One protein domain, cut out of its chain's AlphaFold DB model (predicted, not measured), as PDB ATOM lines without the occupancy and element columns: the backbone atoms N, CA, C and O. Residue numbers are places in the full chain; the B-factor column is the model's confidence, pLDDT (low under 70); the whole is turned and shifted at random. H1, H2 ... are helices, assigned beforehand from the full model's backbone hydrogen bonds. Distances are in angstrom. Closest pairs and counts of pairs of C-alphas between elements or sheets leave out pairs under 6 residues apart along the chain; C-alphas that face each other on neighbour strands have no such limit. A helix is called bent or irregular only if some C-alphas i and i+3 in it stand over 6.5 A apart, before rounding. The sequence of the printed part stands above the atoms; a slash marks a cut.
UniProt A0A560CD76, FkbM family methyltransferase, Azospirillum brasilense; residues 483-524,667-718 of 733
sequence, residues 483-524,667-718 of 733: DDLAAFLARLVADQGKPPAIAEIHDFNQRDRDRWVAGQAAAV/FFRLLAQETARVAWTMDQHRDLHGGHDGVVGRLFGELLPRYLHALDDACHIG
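What this domain is: This is residues 483 to 524 and 667 to 718 of the 733 residues of the protein "FkbM family methyltransferase" of Azospirillum brasilense (UniProt A0A560CD76). H4 and the bent but nearly straight H6 lie side by side, running opposite ways; short H2 packs on both, and residues 513 to 524, mostly H3, stick out as an arm. The printed part has 94 residues with six named helices, H1 to H6, and no named strand: all helix, loose, radius of gyration of the C-alphas 15.7 A, spans 55 by 35 by 24 A.

How they stand to each other: H2, residues 502 to 506, touches H4, residues 667 to 684, through H4 residues 669 to 676 alone; their closest C-alphas, His 506 and Gln 673, are 5.5 A apart. H6, residues 693 to 714, is one helix by its hydrogen bonds but bent: C-alphas 701 and 704 are 7.2 A apart. Its arm H6b, residues 704 to 714, touches H4 at a shallow tilt of 11 degrees, opposite ways; the closest C-alphas, Ala 672 and Pro 705, are 4.0 A apart.

Where its parts are: H1, residues 485 to 494, begins at C-alpha (65.539, -0.444, 21.023). H3, residues 508 to 523, spans 22.9 A; H4 25.8 A.

The domain as a whole: Residues 525 to 666 are cut out, leaving 31.5 A between C-alphas 524 and 667. Residues 483 to 500, 688 to 691 and 694 have pLDDT under 70.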
ATOM      1  N   ASP A 483      70.037   3.788  23.510       48.53
ATOM      2  CA  ASP A 483      70.926   3.076  22.573       48.53
ATOM      3  C   ASP A 483      70.490   1.627  22.253       48.53
ATOM      4  O   ASP A 483      71.065   0.972  21.384       48.53
ATOM      5  N   ASP A 484      69.464   1.110  22.933       60.34
ATOM      6  CA  ASP A 484      68.953  -0.247  22.769       60.34
ATOM      7  C   ASP A 484      67.418  -0.260  22.643       60.34
ATOM      8  O   ASP A 484      66.667  -0.299  23.627       60.34
ATOM      9  N   LEU A 485      66.948  -0.265  21.390       53.56
ATOM     10  CA  LEU A 485      65.539  -0.444  21.023       53.56
ATOM     11  C   LEU A 485      64.946  -1.729  21.631       53.56
ATOM     12  O   LEU A 485      63.772  -1.746  21.997       53.56
ATOM     13  N   ALA A 486      65.743  -2.791  21.790       53.91
ATOM     14  CA  ALA A 486      65.299  -4.051  22.379       53.91
ATOM     15  C   ALA A 486      65.074  -3.920  23.894       53.91
ATOM     16  O   ALA A 486      64.077  -4.436  24.400       53.91
ATOM     17  N   ALA A 487      65.925  -3.182  24.612       57.75
ATOM     18  CA  ALA A 487      65.728  -2.886  26.035       57.75
ATOM     19  C   ALA A 487      64.528  -1.956  26.283       57.75
ATOM     20  O   ALA A 487      63.796  -2.149  27.256       57.75
ATOM     21  N   PHE A 488      64.288  -0.976  25.404       54.34
ATOM     22  CA  PHE A 488      63.092  -0.130  25.476       54.34
ATOM     23  C   PHE A 488      61.814  -0.939  25.220       54.34
ATOM     24  O   PHE A 488      60.874  -0.853  26.007       54.34
ATOM     25  N   LEU A 489      61.792  -1.785  24.182       55.72
ATOM     26  CA  LEU A 489      60.668  -2.688  23.912       55.72
ATOM     27  C   LEU A 489      60.454  -3.682  25.064       55.72
ATOM     28  O   LEU A 489      59.317  -3.912  25.469       55.72
ATOM     29  N   ALA A 490      61.529  -4.220  25.646       57.97
ATOM     30  CA  ALA A 490      61.456  -5.095  26.812       57.97
ATOM     31  C   ALA A 490      60.900  -4.370  28.045       57.97
ATOM     32  O   ALA A 490      60.112  -4.961  28.772       57.97
ATOM     33  N   ARG A 491      61.247  -3.092  28.261       55.50
ATOM     34  CA  ARG A 491      60.648  -2.246  29.307       55.50
ATOM     35  C   ARG A 491      59.181  -1.939  29.038       55.50
ATOM     36  O   ARG A 491      58.401  -2.045  29.963       55.50
ATOM     37  N   LEU A 492      58.786  -1.639  27.803       50.31
ATOM     38  CA  LEU A 492      57.381  -1.393  27.453       50.31
ATOM     39  C   LEU A 492      56.506  -2.645  27.651       50.31
ATOM     40  O   LEU A 492      55.315  -2.548  27.927       50.31
ATOM     41  N   VAL A 493      57.114  -3.828  27.520       52.00
ATOM     42  CA  VAL A 493      56.501  -5.130  27.819       52.00
ATOM     43  C   VAL A 493      56.576  -5.481  29.318       52.00
ATOM     44  O   VAL A 493      55.715  -6.209  29.809       52.00
ATOM     45  N   ALA A 494      57.588  -4.994  30.047       48.50
ATOM     46  CA  ALA A 494      57.840  -5.318  31.456       48.50
ATOM     47  C   ALA A 494      57.269  -4.303  32.462       48.50
ATOM     48  O   ALA A 494      57.100  -4.658  33.631       48.50
ATOM     49  N   ASP A 495      56.990  -3.066  32.044       42.69
ATOM     50  CA  ASP A 495      56.390  -2.038  32.885       42.69
ATOM     51  C   ASP A 495      54.934  -2.427  33.150       42.69
ATOM     52  O   ASP A 495      54.098  -2.486  32.252       42.69
ATOM     53  N   GLN A 496      54.646  -2.787  34.400       41.44
ATOM     54  CA  GLN A 496      53.351  -3.332  34.818       41.44
ATOM     55  C   GLN A 496      52.270  -2.253  35.005       41.44
ATOM     56  O   GLN A 496      51.220  -2.518  35.595       41.44
ATOM     57  N   GLY A 497      52.496  -1.040  34.495       48.69
ATOM     58  CA  GLY A 497      51.415  -0.106  34.212       48.69
ATOM     59  C   GLY A 497      50.538  -0.694  33.109       48.69
ATOM     60  O   GLY A 497      51.040  -1.178  32.100       48.69
ATOM     61  N   LYS A 498      49.217  -0.709  33.298       49.72
ATOM     62  CA  LYS A 498      48.295  -1.196  32.264       49.72
ATOM     63  C   LYS A 498      48.541  -0.348  30.999       49.72
ATOM     64  O   LYS A 498      48.312   0.858  31.081       49.72
ATOM     65  N   PRO A 499      49.035  -0.917  29.881       58.06
ATOM     66  CA  PRO A 499      49.312  -0.129  28.685       58.06
ATOM     67  C   PRO A 499      48.027   0.568  28.232       58.06
ATOM     68  O   PRO A 499      46.944  -0.001  28.445       58.06
ATOM     69  N   PRO A 500      48.118   1.762  27.612       61.81
ATOM     70  CA  PRO A 500      46.935   2.474  27.166       61.81
ATOM     71  C   PRO A 500      46.103   1.544  26.286       61.81
ATOM     72  O   PRO A 500      46.618   0.825  25.412       61.81
ATOM     73  N   ALA A 501      44.805   1.490  26.583       75.25
ATOM     74  CA  ALA A 501      43.895   0.714  25.758       75.25
ATOM     75  C   ALA A 501      43.929   1.283  24.332       75.25
ATOM     76  O   ALA A 501      44.130   2.477  24.132       75.25
ATOM     77  N   ILE A 502      43.722   0.444  23.320       76.44
ATOM     78  CA  ILE A 502      43.773   0.903  21.922       76.44
ATOM     79  C   ILE A 502      42.740   2.001  21.645       76.44
ATOM     80  O   ILE A 502      43.033   2.957  20.934       76.44
ATOM     81  N   ALA A 503      41.588   1.953  22.319       75.56
ATOM     82  CA  ALA A 503      40.616   3.044  22.317       75.56
ATOM     83  C   ALA A 503      41.204   4.384  22.808       75.56
ATOM     84  O   ALA A 503      40.832   5.436  22.312       75.56
ATOM     85  N   GLU A 504      42.151   4.382  23.748       79.75
ATOM     86  CA  GLU A 504      42.795   5.617  24.219       79.75
ATOM     87  C   GLU A 504      43.724   6.220  23.172       79.75
ATOM     88  O   GLU A 504      43.845   7.436  23.107       79.75
ATOM     89  N   ILE A 505      44.340   5.378  22.338       83.69
ATOM     90  CA  ILE A 505      45.186   5.811  21.224       83.69
ATOM     91  C   ILE A 505      44.323   6.319  20.070       83.69
ATOM     92  O   ILE A 505      44.670   7.314  19.446       83.69
ATOM     93  N   HIS A 506      43.188   5.678  19.787       81.25
ATOM     94  CA  HIS A 506      42.271   6.159  18.753       81.25
ATOM     95  C   HIS A 506      41.583   7.466  19.145       81.25
ATOM     96  O   HIS A 506      41.513   8.381  18.323       81.25
ATOM     97  N   ASP A 507      41.151   7.575  20.399       84.94
ATOM     98  CA  ASP A 507      40.352   8.701  20.883       84.94
ATOM     99  C   ASP A 507      41.205   9.761  21.594       84.94
ATOM    100  O   ASP A 507      40.658  10.636  22.270       84.94
ATOM    101  N   PHE A 508      42.539   9.694  21.484       88.38
ATOM    102  CA  PHE A 508      43.439  10.579  22.232       88.38
ATOM    103  C   PHE A 508      43.109  12.054  21.973       88.38
ATOM    104  O   PHE A 508      42.994  12.821  22.922       88.38
ATOM    105  N   ASN A 509      42.851  12.410  20.707       89.50
ATOM    106  CA  ASN A 509      42.482  13.759  20.285       89.50
ATOM    107  C   ASN A 509      41.285  14.276  21.105       89.50
ATOM    108  O   ASN A 509      41.365  15.330  21.737       89.50
ATOM    109  N   GLN A 510      40.196  13.501  21.149       89.81
ATOM    110  CA  GLN A 510      38.987  13.874  21.880       89.81
ATOM    111  C   GLN A 510      39.214  13.893  23.393       89.81
ATOM    112  O   GLN A 510      38.749  14.805  24.066       89.81
ATOM    113  N   ARG A 511      39.945  12.920  23.944       90.62
ATOM    114  CA  ARG A 511      40.207  12.821  25.389       90.62
ATOM    115  C   ARG A 511      41.076  13.962  25.908       90.62
ATOM    116  O   ARG A 511      40.808  14.491  26.988       90.62
ATOM    117  N   ASP A 512      42.116  14.316  25.166       92.25
ATOM    118  CA  ASP A 512      43.018  15.404  25.527       92.25
ATOM    119  C   ASP A 512      42.305  16.753  25.383       92.25
ATOM    120  O   ASP A 512      42.400  17.581  26.293       92.25
ATOM    121  N   ARG A 513      41.479  16.927  24.339       94.50
ATOM    122  CA  ARG A 513      40.578  18.081  24.216       94.50
ATOM    123  C   ARG A 513      39.589  18.162  25.374       94.50
ATOM    124  O   ARG A 513      39.481  19.214  25.991       94.50
ATOM    125  N   ASP A 514      38.907  17.072  25.717       94.75
ATOM    126  CA  ASP A 514      37.926  17.050  26.807       94.75
ATOM    127  C   ASP A 514      38.553  17.449  28.149       94.75
ATOM    128  O   ASP A 514      37.985  18.248  28.897       94.75
ATOM    129  N   ARG A 515      39.750  16.926  28.440       94.88
ATOM    130  CA  ARG A 515      40.509  17.276  29.647       94.88
ATOM    131  C   ARG A 515      40.898  18.752  29.647       94.88
ATOM    132  O   ARG A 515      40.768  19.413  30.675       94.88
ATOM    133  N   TRP A 516      41.366  19.258  28.510       96.44
ATOM    134  CA  TRP A 516      41.777  20.648  28.373       96.44
ATOM    135  C   TRP A 516      40.587  21.613  28.484       96.44
ATOM    136  O   TRP A 516      40.645  22.543  29.286       96.44
ATOM    137  N   VAL A 517      39.469  21.347  27.794       97.12
ATOM    138  CA  VAL A 517      38.230  22.143  27.883       97.12
ATOM    139  C   VAL A 517      37.687  22.156  29.310       97.12
ATOM    140  O   VAL A 517      37.290  23.214  29.790       97.12
ATOM    141  N   ALA A 518      37.716  21.029  30.031       96.00
ATOM    142  CA  ALA A 518      37.325  21.000  31.442       96.00
ATOM    143  C   ALA A 518      38.209  21.912  32.317       96.00
ATOM    144  O   ALA A 518      37.703  22.572  33.226       96.00
ATOM    145  N   GLY A 519      39.510  21.996  32.018       96.06
ATOM    146  CA  GLY A 519      40.426  22.946  32.654       96.06
ATOM    147  C   GLY A 519      40.060  24.404  32.365       96.06
ATOM    148  O   GLY A 519      39.993  25.211  33.291       96.06
ATOM    149  N   GLN A 520      39.740  24.729  31.108       97.00
ATOM    150  CA  GLN A 520      39.286  26.072  30.729       97.00
ATOM    151  C   GLN A 520      37.934  26.422  31.371       97.00
ATOM    152  O   GLN A 520      37.744  27.537  31.851       97.00
ATOM    153  N   ALA A 521      37.013  25.459  31.463       96.38
ATOM    154  CA  ALA A 521      35.719  25.635  32.114       96.38
ATOM    155  C   ALA A 521      35.855  25.984  33.601       96.38
ATOM    156  O   ALA A 521      35.147  26.858  34.103       96.38
ATOM    157  N   ALA A 522      36.800  25.347  34.298       94.31
ATOM    158  CA  ALA A 522      37.087  25.626  35.702       94.31
ATOM    159  C   ALA A 522      37.649  27.042  35.937       94.31
ATOM    160  O   ALA A 522      37.500  27.576  37.036       94.31
ATOM    161  N   ALA A 523      38.272  27.656  34.925       94.06
ATOM    162  CA  ALA A 523      38.777  29.026  34.997       94.06
ATOM    163  C   ALA A 523      37.678  30.090  34.806       94.06
ATOM    164  O   ALA A 523      37.887  31.253  35.157       94.06
ATOM    165  N   VAL A 524      36.503  29.714  34.286       94.94
ATOM    166  CA  VAL A 524      35.360  30.629  34.158       94.94
ATOM    167  C   VAL A 524      34.670  30.790  35.522       94.94
ATOM    168  O   VAL A 524      34.306  29.784  36.140       94.94
ATOM    169  N   PHE A 667      54.107  14.323  16.972       90.75
ATOM    170  CA  PHE A 667      54.334  13.493  15.788       90.75
ATOM    171  C   PHE A 667      54.084  12.006  16.045       90.75
ATOM    172  O   PHE A 667      53.458  11.331  15.226       90.75
ATOM    173  N   PHE A 668      54.552  11.483  17.180       91.56
ATOM    174  CA  PHE A 668      54.455  10.057  17.457       91.56
ATOM    175  C   PHE A 668      53.047   9.664  17.910       91.56
ATOM    176  O   PHE A 668      52.602   8.571  17.567       91.56
ATOM    177  N   ARG A 669      52.288  10.549  18.572       90.12
ATOM    178  CA  ARG A 669      50.853  10.323  18.850       90.12
ATOM    179  C   ARG A 669      50.013  10.313  17.577       90.12
ATOM    180  O   ARG A 669      49.180   9.421  17.413       90.12
ATOM    181  N   LEU A 670      50.269  11.246  16.659       90.38
ATOM    182  CA  LEU A 670      49.641  11.250  15.335       90.38
ATOM    183  C   LEU A 670      49.954   9.945  14.589       90.38
ATOM    184  O   LEU A 670      49.046   9.254  14.122       90.38
ATOM    185  N   LEU A 671      51.231   9.559  14.533       91.38
ATOM    186  CA  LEU A 671      51.645   8.331  13.863       91.38
ATOM    187  C   LEU A 671      51.072   7.084  14.545       91.38
ATOM    188  O   LEU A 671      50.703   6.140  13.852       91.38
ATOM    189  N   ALA A 672      50.949   7.070  15.874       90.75
ATOM    190  CA  ALA A 672      50.310   5.986  16.613       90.75
ATOM    191  C   ALA A 672      48.854   5.785  16.172       90.75
ATOM    192  O   ALA A 672      48.448   4.657  15.885       90.75
ATOM    193  N   GLN A 673      48.093   6.877  16.070       89.19
ATOM    194  CA  GLN A 673      46.699   6.850  15.635       89.19
ATOM    195  C   GLN A 673      46.565   6.370  14.181       89.19
ATOM    196  O   GLN A 673      45.748   5.490  13.901       89.19
ATOM    197  N   GLU A 674      47.383   6.893  13.263       89.06
ATOM    198  CA  GLU A 674      47.344   6.489  11.849       89.06
ATOM    199  C   GLU A 674      47.830   5.049  11.647       89.06
ATOM    200  O   GLU A 674      47.243   4.293  10.876       89.06
ATOM    201  N   THR A 675      48.830   4.610  12.414       89.62
ATOM    202  CA  THR A 675      49.279   3.210  12.427       89.62
ATOM    203  C   THR A 675      48.150   2.280  12.865       89.62
ATOM    204  O   THR A 675      47.896   1.269  12.215       89.62
ATOM    205  N   ALA A 676      47.414   2.641  13.918       85.62
ATOM    206  CA  ALA A 676      46.260   1.864  14.355       85.62
ATOM    207  C   ALA A 676      45.145   1.851  13.289       85.62
ATOM    208  O   ALA A 676      44.483   0.831  13.080       85.62
ATOM    209  N   ARG A 677      44.976   2.952  12.543       84.12
ATOM    210  CA  ARG A 677      44.045   3.033  11.406       84.12
ATOM    211  C   ARG A 677      44.451   2.127  10.240       84.12
ATOM    212  O   ARG A 677      43.562   1.625   9.552       84.12
ATOM    213  N   VAL A 678      45.743   1.847  10.040       84.25
ATOM    214  CA  VAL A 678      46.200   0.845   9.056       84.25
ATOM    215  C   VAL A 678      45.611  -0.527   9.379       84.25
ATOM    216  O   VAL A 678      45.052  -1.160   8.489       84.25
ATOM    217  N   ALA A 679      45.650  -0.966  10.641       80.75
ATOM    218  CA  ALA A 679      45.066  -2.253  11.028       80.75
ATOM    219  C   ALA A 679      43.552  -2.309  10.769       80.75
ATOM    220  O   ALA A 679      43.062  -3.301  10.233       80.75
ATOM    221  N   TRP A 680      42.827  -1.230  11.082       77.19
ATOM    222  CA  TRP A 680      41.396  -1.123  10.781       77.19
ATOM    223  C   TRP A 680      41.115  -1.169   9.274       77.19
ATOM    224  O   TRP A 680      40.279  -1.945   8.821       77.19
ATOM    225  N   THR A 681      41.858  -0.391   8.485       79.12
ATOM    226  CA  THR A 681      41.709  -0.332   7.022       79.12
ATOM    227  C   THR A 681      41.998  -1.690   6.384       79.12
ATOM    228  O   THR A 681      41.269  -2.135   5.505       79.12
ATOM    229  N   MET A 682      43.036  -2.385   6.853       77.50
ATOM    230  CA  MET A 682      43.392  -3.712   6.354       77.50
ATOM    231  C   MET A 682      42.350  -4.778   6.727       77.50
ATOM    232  O   MET A 682      42.103  -5.658   5.910       77.50
ATOM    233  N   ASP A 683      41.680  -4.680   7.881       75.31
ATOM    234  CA  ASP A 683      40.556  -5.576   8.220       75.31
ATOM    235  C   ASP A 683      39.321  -5.342   7.329       75.31
ATOM    236  O   ASP A 683      38.604  -6.292   7.011       75.31
ATOM    237  N   GLN A 684      39.091  -4.107   6.862       75.75
ATOM    238  CA  GLN A 684      38.033  -3.805   5.882       75.75
ATOM    239  C   GLN A 684      38.367  -4.308   4.463       75.75
ATOM    240  O   GLN A 684      37.465  -4.496   3.647       75.75
ATOM    241  N   HIS A 685      39.647  -4.567   4.179       75.38
ATOM    242  CA  HIS A 685      40.161  -4.976   2.870       75.38
ATOM    243  C   HIS A 685      41.001  -6.253   2.979       75.38
ATOM    244  O   HIS A 685      42.206  -6.268   2.708       75.38
ATOM    245  N   ARG A 686      40.357  -7.348   3.405       70.62
ATOM    246  CA  ARG A 686      41.053  -8.607   3.728       70.62
ATOM    247  C   ARG A 686      41.787  -9.263   2.558       70.62
ATOM    248  O   ARG A 686      42.680 -10.091   2.744       70.62
ATOM    249  N   ASP A 687      41.418  -8.887   1.342       73.19
ATOM    250  CA  ASP A 687      42.086  -9.261   0.102       73.19
ATOM    251  C   ASP A 687      43.511  -8.690  -0.007       73.19
ATOM    252  O   ASP A 687      44.372  -9.326  -0.618       73.19
ATOM    253  N   LEU A 688      43.803  -7.557   0.643       66.19
ATOM    254  CA  LEU A 688      45.097  -6.870   0.550       66.19
ATOM    255  C   LEU A 688      46.228  -7.546   1.335       66.19
ATOM    256  O   LEU A 688      47.396  -7.284   1.057       66.19
ATOM    257  N   HIS A 689      45.921  -8.410   2.308       66.50
ATOM    258  CA  HIS A 689      46.937  -8.998   3.192       66.50
ATOM    259  C   HIS A 689      47.049 -10.526   3.105       66.50
ATOM    260  O   HIS A 689      47.709 -11.135   3.948       66.50
ATOM    261  N   GLY A 690      46.399 -11.170   2.130       64.56
ATOM    262  CA  GLY A 690      46.631 -12.585   1.798       64.56
ATOM    263  C   GLY A 690      46.458 -13.587   2.954       64.56
ATOM    264  O   GLY A 690      47.141 -14.605   2.972       64.56
ATOM    265  N   GLY A 691      45.582 -13.304   3.932       65.25
ATOM    266  CA  GLY A 691      45.348 -14.167   5.107       65.25
ATOM    267  C   GLY A 691      46.297 -13.971   6.303       65.25
ATOM    268  O   GLY A 691      46.338 -14.811   7.203       65.25
ATOM    269  N   HIS A 692      47.071 -12.881   6.341       70.75
ATOM    270  CA  HIS A 692      47.944 -12.518   7.468       70.75
ATOM    271  C   HIS A 692      47.282 -11.620   8.539       70.75
ATOM    272  O   HIS A 692      47.991 -10.897   9.249       70.75
ATOM    273  N   ASP A 693      45.955 -11.685   8.713       70.81
ATOM    274  CA  ASP A 693      45.166 -10.817   9.610       70.81
ATOM    275  C   ASP A 693      45.771 -10.719  11.024       70.81
ATOM    276  O   ASP A 693      45.924  -9.643  11.601       70.81
ATOM    277  N   GLY A 694      46.198 -11.862  11.572       69.12
ATOM    278  CA  GLY A 694      46.742 -11.947  12.928       69.12
ATOM    279  C   GLY A 694      48.140 -11.341  13.108       69.12
ATOM    280  O   GLY A 694      48.546 -11.098  14.246       69.12
ATOM    281  N   VAL A 695      48.902 -11.129  12.030       75.94
ATOM    282  CA  VAL A 695      50.205 -10.437  12.077       75.94
ATOM    283  C   VAL A 695      49.988  -8.938  11.930       75.94
ATOM    284  O   VAL A 695      50.517  -8.169  12.730       75.94
ATOM    285  N   VAL A 696      49.153  -8.537  10.970       75.81
ATOM    286  CA  VAL A 696      48.800  -7.136  10.721       75.81
ATOM    287  C   VAL A 696      48.136  -6.516  11.950       75.81
ATOM    288  O   VAL A 696      48.604  -5.488  12.437       75.81
ATOM    289  N   GLY A 697      47.123  -7.177  12.519       77.69
ATOM    290  CA  GLY A 697      46.432  -6.695  13.715       77.69
ATOM    291  C   GLY A 697      47.351  -6.578  14.934       77.69
ATOM    292  O   GLY A 697      47.262  -5.609  15.681       77.69
ATOM    293  N   ARG A 698      48.303  -7.504  15.115       78.12
ATOM    294  CA  ARG A 698      49.270  -7.423  16.226       78.12
ATOM    295  C   ARG A 698      50.314  -6.328  16.031       78.12
ATOM    296  O   ARG A 698      50.641  -5.632  16.989       78.12
ATOM    297  N   LEU A 699      50.850  -6.177  14.824       80.62
ATOM    298  CA  LEU A 699      51.900  -5.198  14.552       80.62
ATOM    299  C   LEU A 699      51.335  -3.777  14.498       80.62
ATOM    300  O   LEU A 699      51.771  -2.919  15.260       80.62
ATOM    301  N   PHE A 700      50.353  -3.552  13.626       83.81
ATOM    302  CA  PHE A 700      49.800  -2.230  13.346       83.81
ATOM    303  C   PHE A 700      48.638  -1.859  14.265       83.81
ATOM    304  O   PHE A 700      48.405  -0.680  14.469       83.81
ATOM    305  N   GLY A 701      47.922  -2.825  14.844       80.25
ATOM    306  CA  GLY A 701      46.788  -2.543  15.733       80.25
ATOM    307  C   GLY A 701      47.158  -2.454  17.214       80.25
ATOM    308  O   GLY A 701      46.439  -1.822  17.976       80.25
ATOM    309  N   GLU A 702      48.272  -3.066  17.635       80.19
ATOM    310  CA  GLU A 702      48.580  -3.245  19.061       80.19
ATOM    311  C   GLU A 702      49.998  -2.795  19.449       80.19
ATOM    312  O   GLU A 702      50.152  -1.965  20.344       80.19
ATOM    313  N   LEU A 703      51.044  -3.333  18.811       81.50
ATOM    314  CA  LEU A 703      52.437  -3.096  19.218       81.50
ATOM    315  C   LEU A 703      52.946  -1.707  18.821       81.50
ATOM    316  O   LEU A 703      53.383  -0.939  19.679       81.50
ATOM    317  N   LEU A 704      52.899  -1.392  17.526       86.12
ATOM    318  CA  LEU A 704      53.470  -0.158  16.995       86.12
ATOM    319  C   LEU A 704      52.709   1.093  17.475       86.12
ATOM    320  O   LEU A 704      53.377   2.026  17.918       86.12
ATOM    321  N   PRO A 705      51.358   1.121  17.520       89.31
ATOM    322  CA  PRO A 705      50.632   2.257  18.083       89.31
ATOM    323  C   PRO A 705      50.994   2.543  19.539       89.31
ATOM    324  O   PRO A 705      51.234   3.690  19.892       89.31
ATOM    325  N   ARG A 706      51.085   1.514  20.394       86.44
ATOM    326  CA  ARG A 706      51.442   1.701  21.812       86.44
ATOM    327  C   ARG A 706      52.863   2.209  21.992       86.44
ATOM    328  O   ARG A 706      53.079   3.099  22.808       86.44
ATOM    329  N   TYR A 707      53.807   1.657  21.231       84.00
ATOM    330  CA  TYR A 707      55.193   2.119  21.230       84.00
ATOM    331  C   TYR A 707      55.273   3.603  20.861       84.00
ATOM    332  O   TYR A 707      55.863   4.384  21.597       84.00
ATOM    333  N   LEU A 708      54.632   3.993  19.757       89.50
ATOM    334  CA  LEU A 708      54.635   5.370  19.271       89.50
ATOM    335  C   LEU A 708      53.914   6.322  20.236       89.50
ATOM    336  O   LEU A 708      54.412   7.408  20.509       89.50
ATOM    337  N   HIS A 709      52.785   5.902  20.808       86.12
ATOM    338  CA  HIS A 709      52.047   6.705  21.782       86.12
ATOM    339  C   HIS A 709      52.889   6.998  23.032       86.12
ATOM    340  O   HIS A 709      52.963   8.144  23.458       86.12
ATOM    341  N   ALA A 710      53.577   5.986  23.574       81.75
ATOM    342  CA  ALA A 710      54.490   6.159  24.704       81.75
ATOM    343  C   ALA A 710      55.758   6.945  24.332       81.75
ATOM    344  O   ALA A 710      56.306   7.673  25.156       81.75
ATOM    345  N   LEU A 711      56.238   6.806  23.092       83.69
ATOM    346  CA  LEU A 711      57.397   7.548  22.603       83.69
ATOM    347  C   LEU A 711      57.119   9.054  22.538       83.69
ATOM    348  O   LEU A 711      58.027   9.832  22.807       83.69
ATOM    349  N   ASP A 712      55.885   9.469  22.243       84.50
ATOM    350  CA  ASP A 712      55.515  10.891  22.222       84.50
ATOM    351  C   ASP A 712      55.650  11.556  23.600       84.50
ATOM    352  O   ASP A 712      56.044  12.716  23.675       84.50
ATOM    353  N   ASP A 713      55.394  10.815  24.686       78.38
ATOM    354  CA  ASP A 713      55.577  11.308  26.060       78.38
ATOM    355  C   ASP A 713      57.063  11.526  26.400       78.38
ATOM    356  O   ASP A 713      57.403  12.373  27.225       78.38
ATOM    357  N   ALA A 714      57.959  10.769  25.757       73.31
ATOM    358  CA  ALA A 714      59.406  10.863  25.950       73.31
ATOM    359  C   ALA A 714      60.097  11.815  24.955       73.31
ATOM    360  O   ALA A 714      61.142  12.385  25.269       73.31
ATOM    361  N   CYS A 715      59.541  11.968  23.752       76.50
ATOM    362  CA  CYS A 715      60.119  12.710  22.633       76.50
ATOM    363  C   CYS A 715      59.015  13.475  21.889       76.50
ATOM    364  O   CYS A 715      58.576  13.093  20.806       76.50
ATOM    365  N   HIS A 716      58.538  14.562  22.492       80.69
ATOM    366  CA  HIS A 716      57.425  15.325  21.941       80.69
ATOM    367  C   HIS A 716      57.862  16.233  20.779       80.69
ATOM    368  O   HIS A 716      58.701  17.120  20.945       80.69
ATOM    369  N   ILE A 717      57.238  16.056  19.608       82.50
ATOM    370  CA  ILE A 717      57.456  16.886  18.411       82.50
ATOM    371  C   ILE A 717      56.127  17.538  18.012       82.50
ATOM    372  O   ILE A 717      55.350  16.977  17.240       82.50
ATOM    373  N   GLY A 718      55.860  18.741  18.525       79.12
ATOM    374  CA  GLY A 718      54.579  19.448  18.343       79.12
ATOM    375  C   GLY A 718      54.338  20.058  16.952       79.12
ATOM    376  O   GLY A 718      53.262  20.598  16.700       79.12
TER     377      GLY A 718